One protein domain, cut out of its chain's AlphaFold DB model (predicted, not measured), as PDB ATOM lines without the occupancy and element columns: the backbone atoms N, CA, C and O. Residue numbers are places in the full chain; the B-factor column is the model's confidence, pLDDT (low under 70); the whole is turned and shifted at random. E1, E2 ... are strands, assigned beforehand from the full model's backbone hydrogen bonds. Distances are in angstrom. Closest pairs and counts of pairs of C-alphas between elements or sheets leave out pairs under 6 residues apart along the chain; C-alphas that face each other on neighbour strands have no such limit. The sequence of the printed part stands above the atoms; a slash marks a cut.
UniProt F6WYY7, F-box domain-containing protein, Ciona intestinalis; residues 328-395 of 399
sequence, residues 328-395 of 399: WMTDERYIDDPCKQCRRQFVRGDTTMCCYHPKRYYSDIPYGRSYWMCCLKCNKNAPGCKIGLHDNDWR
ATOM      1  N   TRP A 328     257.034 354.410 395.065       93.62
ATOM      2  CA  TRP A 328     257.528 353.557 396.146       93.62
ATOM      3  C   TRP A 328     258.889 354.055 396.637       93.62
ATOM      4  O   TRP A 328     259.880 353.961 395.909       93.62
ATOM      5  N   MET A 329     258.931 354.537 397.877       92.31
ATOM      6  CA  MET A 329     260.135 355.002 398.551       92.31
ATOM      7  C   MET A 329     261.208 353.901 398.606       92.31
ATOM      8  O   MET A 329     260.920 352.710 398.769       92.31
ATOM      9  N   THR A 330     262.463 354.315 398.440       89.12
ATOM     10  CA  THR A 330     263.635 353.424 398.432       89.12
ATOM     11  C   THR A 330     264.418 353.484 399.751       89.12
ATOM     12  O   THR A 330     265.178 352.564 400.033       89.12
ATOM     13  N   ASP A 331     264.204 354.514 400.583       90.12
ATOM     14  CA  ASP A 331     264.771 354.614 401.934       90.12
ATOM     15  C   ASP A 331     264.462 353.354 402.759       90.12
ATOM     16  O   ASP A 331     263.297 353.039 403.007       90.12
ATOM     17  N   GLU A 332     265.497 352.698 403.289       90.00
ATOM     18  CA  GLU A 332     265.378 351.475 404.105       90.00
ATOM     19  C   GLU A 332     264.428 351.629 405.305       90.00
ATOM     20  O   GLU A 332     263.785 350.674 405.722       90.00
ATOM     21  N   ARG A 333     264.295 352.853 405.834       89.56
ATOM     22  CA  ARG A 333     263.407 353.191 406.961       89.56
ATOM     23  C   ARG A 333     261.909 353.126 406.633       89.56
ATOM     24  O   ARG A 333     261.113 353.092 407.561       89.56
ATOM     25  N   TYR A 334     261.539 353.160 405.351       88.81
ATOM     26  CA  TYR A 334     260.153 353.295 404.876       88.81
ATOM     27  C   TYR A 334     259.829 352.333 403.717       88.81
ATOM     28  O   TYR A 334     258.761 352.409 403.113       88.81
ATOM     29  N   ILE A 335     260.742 351.419 403.370       89.56
ATOM     30  CA  ILE A 335     260.547 350.461 402.271       89.56
ATOM     31  C   ILE A 335     259.386 349.486 402.538       89.56
ATOM     32  O   ILE A 335     258.709 349.061 401.600       89.56
ATOM     33  N   ASP A 336     259.120 349.191 403.813       91.38
ATOM     34  CA  ASP A 336     258.034 348.317 404.271       91.38
ATOM     35  C   ASP A 336     256.694 349.059 404.485       91.38
ATOM     36  O   ASP A 336     255.668 348.417 404.757       91.38
ATOM     37  N   ASP A 337     256.669 350.394 404.334       94.56
ATOM     38  CA  ASP A 337     255.456 351.194 404.528       94.56
ATOM     39  C   ASP A 337     254.405 350.867 403.455       94.56
ATOM     40  O   ASP A 337     254.692 350.903 402.250       94.56
ATOM     41  N   PRO A 338     253.144 350.609 403.850       96.12
ATOM     42  CA  PRO A 338     252.075 350.337 402.908       96.12
ATOM     43  C   PRO A 338     251.682 351.600 402.137       96.12
ATOM     44  O   PRO A 338     251.710 352.712 402.662       96.12
ATOM     45  N   CYS A 339     251.208 351.432 400.904       95.06
ATOM     46  CA  CYS A 339     250.702 352.531 400.091       95.06
ATOM     47  C   CYS A 339     249.586 353.311 400.819       95.06
ATOM     48  O   CYS A 339     248.611 352.725 401.308       95.06
ATOM     49  N   LYS A 340     249.678 354.648 400.806       94.00
ATOM     50  CA  LYS A 340     248.700 355.587 401.386       94.00
ATOM     51  C   LYS A 340     247.260 355.272 400.973       94.00
ATOM     52  O   LYS A 340     246.347 355.347 401.789       94.00
ATOM     53  N   GLN A 341     247.059 354.918 399.702       94.12
ATOM     54  CA  GLN A 341     245.739 354.831 399.074       94.12
ATOM     55  C   GLN A 341     245.118 353.430 399.153       94.12
ATOM     56  O   GLN A 341     243.968 353.298 399.565       94.12
ATOM     57  N   CYS A 342     245.855 352.377 398.781       93.94
ATOM     58  CA  CYS A 342     245.324 351.005 398.756       93.94
ATOM     59  C   CYS A 342     245.755 350.120 399.940       93.94
ATOM     60  O   CYS A 342     245.313 348.978 400.024       93.94
ATOM     61  N   ARG A 343     246.618 350.619 400.841       93.56
ATOM     62  CA  ARG A 343     247.178 349.901 402.008       93.56
ATOM     63  C   ARG A 343     247.991 348.633 401.703       93.56
ATOM     64  O   ARG A 343     248.393 347.934 402.625       93.56
ATOM     65  N   ARG A 344     248.271 348.339 400.433       94.12
ATOM     66  CA  ARG A 344     249.153 347.238 400.029       94.12
ATOM     67  C   ARG A 344     250.613 347.582 400.332       94.12
ATOM     68  O   ARG A 344     250.995 348.735 400.173       94.12
ATOM     69  N   GLN A 345     251.416 346.599 400.727       94.50
ATOM     70  CA  GLN A 345     252.871 346.737 400.870       94.50
ATOM     71  C   GLN A 345     253.587 346.520 399.533       94.50
ATOM     72  O   GLN A 345     253.085 345.790 398.669       94.50
ATOM     73  N   PHE A 346     254.761 347.132 399.375       94.12
ATOM     74  CA  PHE A 346     255.623 346.876 398.228       94.12
ATOM     75  C   PHE A 346     256.063 345.404 398.197       94.12
ATOM     76  O   PHE A 346     256.287 344.768 399.224       94.12
ATOM     77  N   VAL A 347     256.186 344.848 396.994       93.12
ATOM     78  CA  VAL A 347     256.718 343.500 396.757       93.12
ATOM     79  C   VAL A 347     257.793 343.622 395.691       93.12
ATOM     80  O   VAL A 347     257.661 344.433 394.781       93.12
ATOM     81  N   ARG A 348     258.851 342.813 395.765       92.56
ATOM     82  CA  ARG A 348     259.977 342.963 394.837       92.56
ATOM     83  C   ARG A 348     259.569 342.858 393.364       92.56
ATOM     84  O   ARG A 348     258.933 341.884 392.948       92.56
ATOM     85  N   GLY A 349     259.951 343.875 392.596       91.56
ATOM     86  CA  GLY A 349     259.544 344.099 391.213       91.56
ATOM     87  C   GLY A 349     258.042 344.344 391.039       91.56
ATOM     88  O   GLY A 349     257.495 343.927 390.018       91.56
ATOM     89  N   ASP A 350     257.320 344.905 392.018       93.12
ATOM     90  CA  ASP A 350     255.891 345.207 391.859       93.12
ATOM     91  C   ASP A 350     255.670 346.251 390.757       93.12
ATOM     92  O   ASP A 350     256.197 347.358 390.786       93.12
ATOM     93  N   THR A 351     254.848 345.867 389.787       94.50
ATOM     94  CA  THR A 351     254.447 346.661 388.622       94.50
ATOM     95  C   THR A 351     252.927 346.825 388.573       94.50
ATOM     96  O   THR A 351     252.355 347.146 387.535       94.50
ATOM     97  N   THR A 352     252.218 346.492 389.654       93.44
ATOM     98  CA  THR A 352     250.761 346.632 389.695       93.44
ATOM     99  C   THR A 352     250.365 348.088 389.891       93.44
ATOM    100  O   THR A 352     250.953 348.795 390.702       93.44
ATOM    101  N   MET A 353     249.324 348.526 389.185       94.44
ATOM    102  CA  MET A 353     248.726 349.839 389.423       94.44
ATOM    103  C   MET A 353     247.996 349.857 390.772       94.44
ATOM    104  O   MET A 353     247.430 348.849 391.208       94.44
ATOM    105  N   CYS A 354     247.973 351.016 391.422       96.06
ATOM    106  CA  CYS A 354     247.216 351.237 392.643       96.06
ATOM    107  C   CYS A 354     245.723 351.329 392.320       96.06
ATOM    108  O   CYS A 354     245.295 352.248 391.623       96.06
ATOM    109  N   CYS A 355     244.922 350.400 392.840       96.12
ATOM    110  CA  CYS A 355     243.465 350.433 392.729       96.12
ATOM    111  C   CYS A 355     242.875 350.789 394.095       96.12
ATOM    112  O   CYS A 355     242.939 349.981 395.023       96.12
ATOM    113  N   TYR A 356     242.284 351.977 394.225       96.38
ATOM    114  CA  TYR A 356     241.768 352.492 395.496       96.38
ATOM    115  C   TYR A 356     240.384 353.142 395.362       96.38
ATOM    116  O   TYR A 356     239.876 353.396 394.267       96.38
ATOM    117  N   HIS A 357     239.757 353.398 396.508       96.50
ATOM    118  CA  HIS A 357     238.514 354.158 396.612       96.50
ATOM    119  C   HIS A 357     238.824 355.524 397.234       96.50
ATOM    120  O   HIS A 357     239.300 355.564 398.366       96.50
ATOM    121  N   PRO A 358     238.585 356.651 396.534       95.19
ATOM    122  CA  PRO A 358     238.934 357.982 397.042       95.19
ATOM    123  C   PRO A 358     237.986 358.499 398.136       95.19
ATOM    124  O   PRO A 358     238.291 359.492 398.784       95.19
ATOM    125  N   LYS A 359     236.827 357.860 398.343       96.00
ATOM    126  CA  LYS A 359     235.890 358.179 399.431       96.00
ATOM    127  C   LYS A 359     235.770 356.981 400.372       96.00
ATOM    128  O   LYS A 359     235.858 355.842 399.921       96.00
ATOM    129  N   ARG A 360     235.520 357.240 401.661       94.69
ATOM    130  CA  ARG A 360     235.314 356.199 402.686       94.69
ATOM    131  C   ARG A 360     234.155 355.247 402.347       94.69
ATOM    132  O   ARG A 360     233.221 355.607 401.625       94.69
ATOM    133  N   TYR A 361     234.215 354.049 402.921       95.44
ATOM    134  CA  TYR A 361     233.094 353.115 402.963       95.44
ATOM    135  C   TYR A 361     232.039 353.621 403.954       95.44
ATOM    136  O   TYR A 361     232.377 353.979 405.083       95.44
ATOM    137  N   TYR A 362     230.785 353.668 403.524       94.75
ATOM    138  CA  TYR A 362     229.622 353.982 404.347       94.75
ATOM    139  C   TYR A 362     228.986 352.680 404.840       94.75
ATOM    140  O   TYR A 362     228.946 351.702 404.091       94.75
ATOM    141  N   SER A 363     228.510 352.643 406.084       94.06
ATOM    142  CA  SER A 363     227.883 351.453 406.664       94.06
ATOM    143  C   SER A 363     226.989 351.823 407.840       94.06
ATOM    144  O   SER A 363     227.491 352.067 408.935       94.06
ATOM    145  N   ASP A 364     225.678 351.789 407.624       89.81
ATOM    146  CA  ASP A 364     224.689 351.950 408.689       89.81
ATOM    147  C   ASP A 364     224.431 350.603 409.383       89.81
ATOM    148  O   ASP A 364     223.910 349.663 408.785       89.81
ATOM    149  N   ILE A 365     224.814 350.495 410.653       84.31
ATOM    150  CA  ILE A 365     224.625 349.301 411.494       84.31
ATOM    151  C   ILE A 365     223.308 349.473 412.283       84.31
ATOM    152  O   ILE A 365     223.064 350.585 412.750       84.31
ATOM    153  N   PRO A 366     222.458 348.437 412.479       74.06
ATOM    154  CA  PRO A 366     222.671 347.018 412.156       74.06
ATOM    155  C   PRO A 366     221.981 346.492 410.881       74.06
ATOM    156  O   PRO A 366     222.360 345.424 410.411       74.06
ATOM    157  N   TYR A 367     221.010 347.212 410.307       76.62
ATOM    158  CA  TYR A 367     220.235 346.766 409.125       76.62
ATOM    159  C   TYR A 367     220.355 347.697 407.910       76.62
ATOM    160  O   TYR A 367     219.616 347.563 406.934       76.62
ATOM    161  N   GLY A 368     221.237 348.690 407.974       82.81
ATOM    162  CA  GLY A 368     221.336 349.717 406.954       82.81
ATOM    163  C   GLY A 368     222.182 349.308 405.749       82.81
ATOM    164  O   GLY A 368     222.890 348.298 405.727       82.81
ATOM    165  N   ARG A 369     222.098 350.120 404.692       90.06
ATOM    166  CA  ARG A 369     222.880 349.901 403.472       90.06
ATOM    167  C   ARG A 369     224.347 350.216 403.759       90.06
ATOM    168  O   ARG A 369     224.661 351.245 404.353       90.06
ATOM    169  N   SER A 370     225.248 349.366 403.275       94.38
ATOM    170  CA  SER A 370     226.685 349.636 403.303       94.38
ATOM    171  C   SER A 370     227.247 349.639 401.884       94.38
ATOM    172  O   SER A 370     226.853 348.812 401.065       94.38
ATOM    173  N   TYR A 371     228.070 350.639 401.557       95.62
ATOM    174  CA  TYR A 371     228.583 350.872 400.206       95.62
ATOM    175  C   TYR A 371     229.752 351.865 400.170       95.62
ATOM    176  O   TYR A 371     229.894 352.752 401.010       95.62
ATOM    177  N   TRP A 372     230.585 351.770 399.136       97.44
ATOM    178  CA  TRP A 372     231.623 352.763 398.849       97.44
ATOM    179  C   TRP A 372     231.025 354.063 398.295       97.44
ATOM    180  O   TRP A 372     230.490 354.066 397.189       97.44
ATOM    181  N   MET A 373     231.180 355.201 398.984       96.75
ATOM    182  CA  MET A 373     230.558 356.480 398.573       96.75
ATOM    183  C   MET A 373     231.063 357.048 397.226       96.75
ATOM    184  O   MET A 373     230.555 358.060 396.744       96.75
ATOM    185  N   CYS A 374     232.104 356.458 396.631       96.94
ATOM    186  CA  CYS A 374     232.668 356.852 395.335       96.94
ATOM    187  C   CYS A 374     232.152 356.037 394.141       96.94
ATOM    188  O   CYS A 374     232.271 356.509 393.017       96.94
ATOM    189  N   CYS A 375     231.622 354.829 394.355       96.38
ATOM    190  CA  CYS A 375     231.179 353.941 393.267       96.38
ATOM    191  C   CYS A 375     229.968 353.060 393.615       96.38
ATOM    192  O   CYS A 375     229.632 352.158 392.857       96.38
ATOM    193  N   LEU A 376     229.355 353.280 394.782       95.62
ATOM    194  CA  LEU A 376     228.168 352.601 395.311       95.62
ATOM    195  C   LEU A 376     228.262 351.064 395.424       95.62
ATOM    196  O   LEU A 376     227.274 350.409 395.736       95.62
ATOM    197  N   LYS A 377     229.453 350.470 395.257       95.56
ATOM    198  CA  LYS A 377     229.675 349.029 395.462       95.56
ATOM    199  C   LYS A 377     229.424 348.647 396.924       95.56
ATOM    200  O   LYS A 377     230.117 349.149 397.809       95.56
ATOM    201  N   CYS A 378     228.516 347.698 397.155       93.94
ATOM    202  CA  CYS A 378     228.087 347.265 398.492       93.94
ATOM    203  C   CYS A 378     229.059 346.329 399.235       93.94
ATOM    204  O   CYS A 378     228.785 345.921 400.355       93.94
ATOM    205  N   ASN A 379     230.175 345.929 398.617       92.75
ATOM    206  CA  ASN A 379     231.170 345.068 399.258       92.75
ATOM    207  C   ASN A 379     232.356 345.915 399.745       92.75
ATOM    208  O   ASN A 379     233.064 346.520 398.935       92.75
ATOM    209  N   LYS A 380     232.611 345.914 401.058       92.88
ATOM    210  CA  LYS A 380     233.767 346.579 401.684       92.88
ATOM    211  C   LYS A 380     235.104 346.159 401.065       92.88
ATOM    212  O   LYS A 380     235.979 346.996 400.897       92.88
ATOM    213  N   ASN A 381     235.230 344.908 400.632       93.19
ATOM    214  CA  ASN A 381     236.441 344.360 400.016       93.19
ATOM    215  C   ASN A 381     236.444 344.484 398.476       93.19
ATOM    216  O   ASN A 381     237.270 343.866 397.806       93.19
ATOM    217  N   ALA A 382     235.518 345.249 397.883       93.25
ATOM    218  CA  ALA A 382     235.489 345.467 396.438       93.25
ATOM    219  C   ALA A 382     236.751 346.201 395.944       93.25
ATOM    220  O   ALA A 382     237.156 347.187 396.566       93.25
ATOM    221  N   PRO A 383     237.315 345.823 394.779       93.88
ATOM    222  CA  PRO A 383     238.469 346.509 394.217       93.88
ATOM    223  C   PRO A 383     238.158 347.982 393.936       93.88
ATOM    224  O   PRO A 383     237.045 348.332 393.501       93.88
ATOM    225  N   GLY A 384     239.174 348.814 394.181       95.81
ATOM    226  CA  GLY A 384     239.148 350.263 394.011       95.81
ATOM    227  C   GLY A 384     238.583 350.707 392.667       95.81
ATOM    228  O   GLY A 384     238.871 350.105 391.634       95.81
ATOM    229  N   CYS A 385     237.755 351.749 392.683       96.12
ATOM    230  CA  CYS A 385     237.177 352.326 391.467       96.12
ATOM    231  C   CYS A 385     238.110 353.310 390.745       96.12
ATOM    232  O   CYS A 385     237.907 353.557 389.560       96.12
ATOM    233  N   LYS A 386     239.123 353.854 391.431       96.94
ATOM    234  CA  LYS A 386     240.134 354.732 390.839       96.94
ATOM    235  C   LYS A 386     241.454 353.979 390.704       96.94
ATOM    236  O   LYS A 386     241.874 353.287 391.631       96.94
ATOM    237  N   ILE A 387     242.090 354.135 389.546       96.00
ATOM    238  CA  ILE A 387     243.410 353.579 389.239       96.00
ATOM    239  C   ILE A 387     244.429 354.724 389.279       96.00
ATOM    240  O   ILE A 387     244.151 355.820 388.792       96.00
ATOM    241  N   GLY A 388     245.593 354.480 389.870       95.25
ATOM    242  CA  GLY A 388     246.711 355.418 389.943       95.25
ATOM    243  C   GLY A 388     248.034 354.700 390.197       95.25
ATOM    244  O   GLY A 388     248.110 353.475 390.120       95.25
ATOM    245  N   LEU A 389     249.076 355.463 390.511       95.88
ATOM    246  CA  LEU A 389     250.363 354.925 390.950       95.88
ATOM    247  C   LEU A 389     250.345 354.704 392.462       95.88
ATOM    248  O   LEU A 389     249.654 355.423 393.185       95.88
ATOM    249  N   HIS A 390     251.083 353.702 392.941       95.31
ATOM    250  CA  HIS A 390     251.284 353.540 394.379       95.31
ATOM    251  C   HIS A 390     252.222 354.627 394.891       95.31
ATOM    252  O   HIS A 390     253.190 354.977 394.223       95.31
ATOM    253  N   ASP A 391     251.917 355.115 396.085       94.19
ATOM    254  CA  ASP A 391     252.666 356.115 396.840       94.19
ATOM    255  C   ASP A 391     252.665 355.678 398.311       94.19
ATOM    256  O   ASP A 391     251.591 355.408 398.866       94.19
ATOM    257  N   ASN A 392     253.850 355.571 398.916       93.81
ATOM    258  CA  ASN A 392     254.056 355.300 400.340       93.81
ATOM    259  C   ASN A 392     254.933 356.365 401.033       93.81
ATOM    260  O   ASN A 392     255.443 356.114 402.116       93.81
ATOM    261  N   ASP A 393     255.089 357.566 400.469       91.19
ATOM    262  CA  ASP A 393     255.795 358.660 401.146       91.19
ATOM    263  C   ASP A 393     254.907 359.329 402.206       91.19
ATOM    264  O   ASP A 393     254.389 360.428 402.013       91.19
ATOM    265  N   TRP A 394     254.677 358.670 403.340       87.75
ATOM    266  CA  TRP A 394     253.790 359.175 404.400       87.75
ATOM    267  C   TRP A 394     254.205 360.532 405.002       87.75
ATOM    268  O   TRP A 394     253.423 361.115 405.751       87.75
ATOM    269  N   ARG A 395     255.382 361.070 404.648       84.88
ATOM    270  CA  ARG A 395     255.814 362.431 405.007       84.88
ATOM    271  C   ARG A 395     255.038 363.491 404.221       84.88
ATOM    272  O   ARG A 395     254.712 364.541 404.769       84.88
TER     273      ARG A 395
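This is residues 328 to 395 of the 399 residues of the protein "F-box domain-containing protein" of Ciona intestinalis (UniProt F6WYY7). This domain has little regular structure: a rod of loops with two tiny two-stranded antiparallel sheets, E1 with E4 near the middle of its length and the hairpin E2 and E3 towards one end. Unnamed residues 328 to 353 loop through the other end. The printed part has 68 residues, no named helix and strands E1, E2, E3, E4 in chain order; its class is all strand, with 12 residues in named elements. It is loose, with a radius of gyration of the C-alphas of 14.4 A, and spans 46 by 20 by 18 A.

E1, residues 354 to 356, begins at C-alpha 354 (247.216, 351.237, 392.643) and is 6.3 A long. E4, 386 to 388, is 6.7 A long and ends at C-alpha 388 (246.711, 355.418, 389.943). E2, 361 to 363, is 6.6 A long; E3, 370 to 372, is 7.3 A.

E1 and E4 are antiparallel at 154 degrees; N 354 and O 388 are 2.8 A apart, within hydrogen-bond range. E2 and E3 are antiparallel at 168 degrees, with N 362 and O 371 within range at 2.8 A. E1 and E3 are apart, as are E2 and E4.

The C-alphas farthest apart, of Asp 331 and Tyr 367, are 45.8 A apart. The printed part has no cut. The link from E3 to E4 is long, 13 residues. No printed residue has pLDDT under 70.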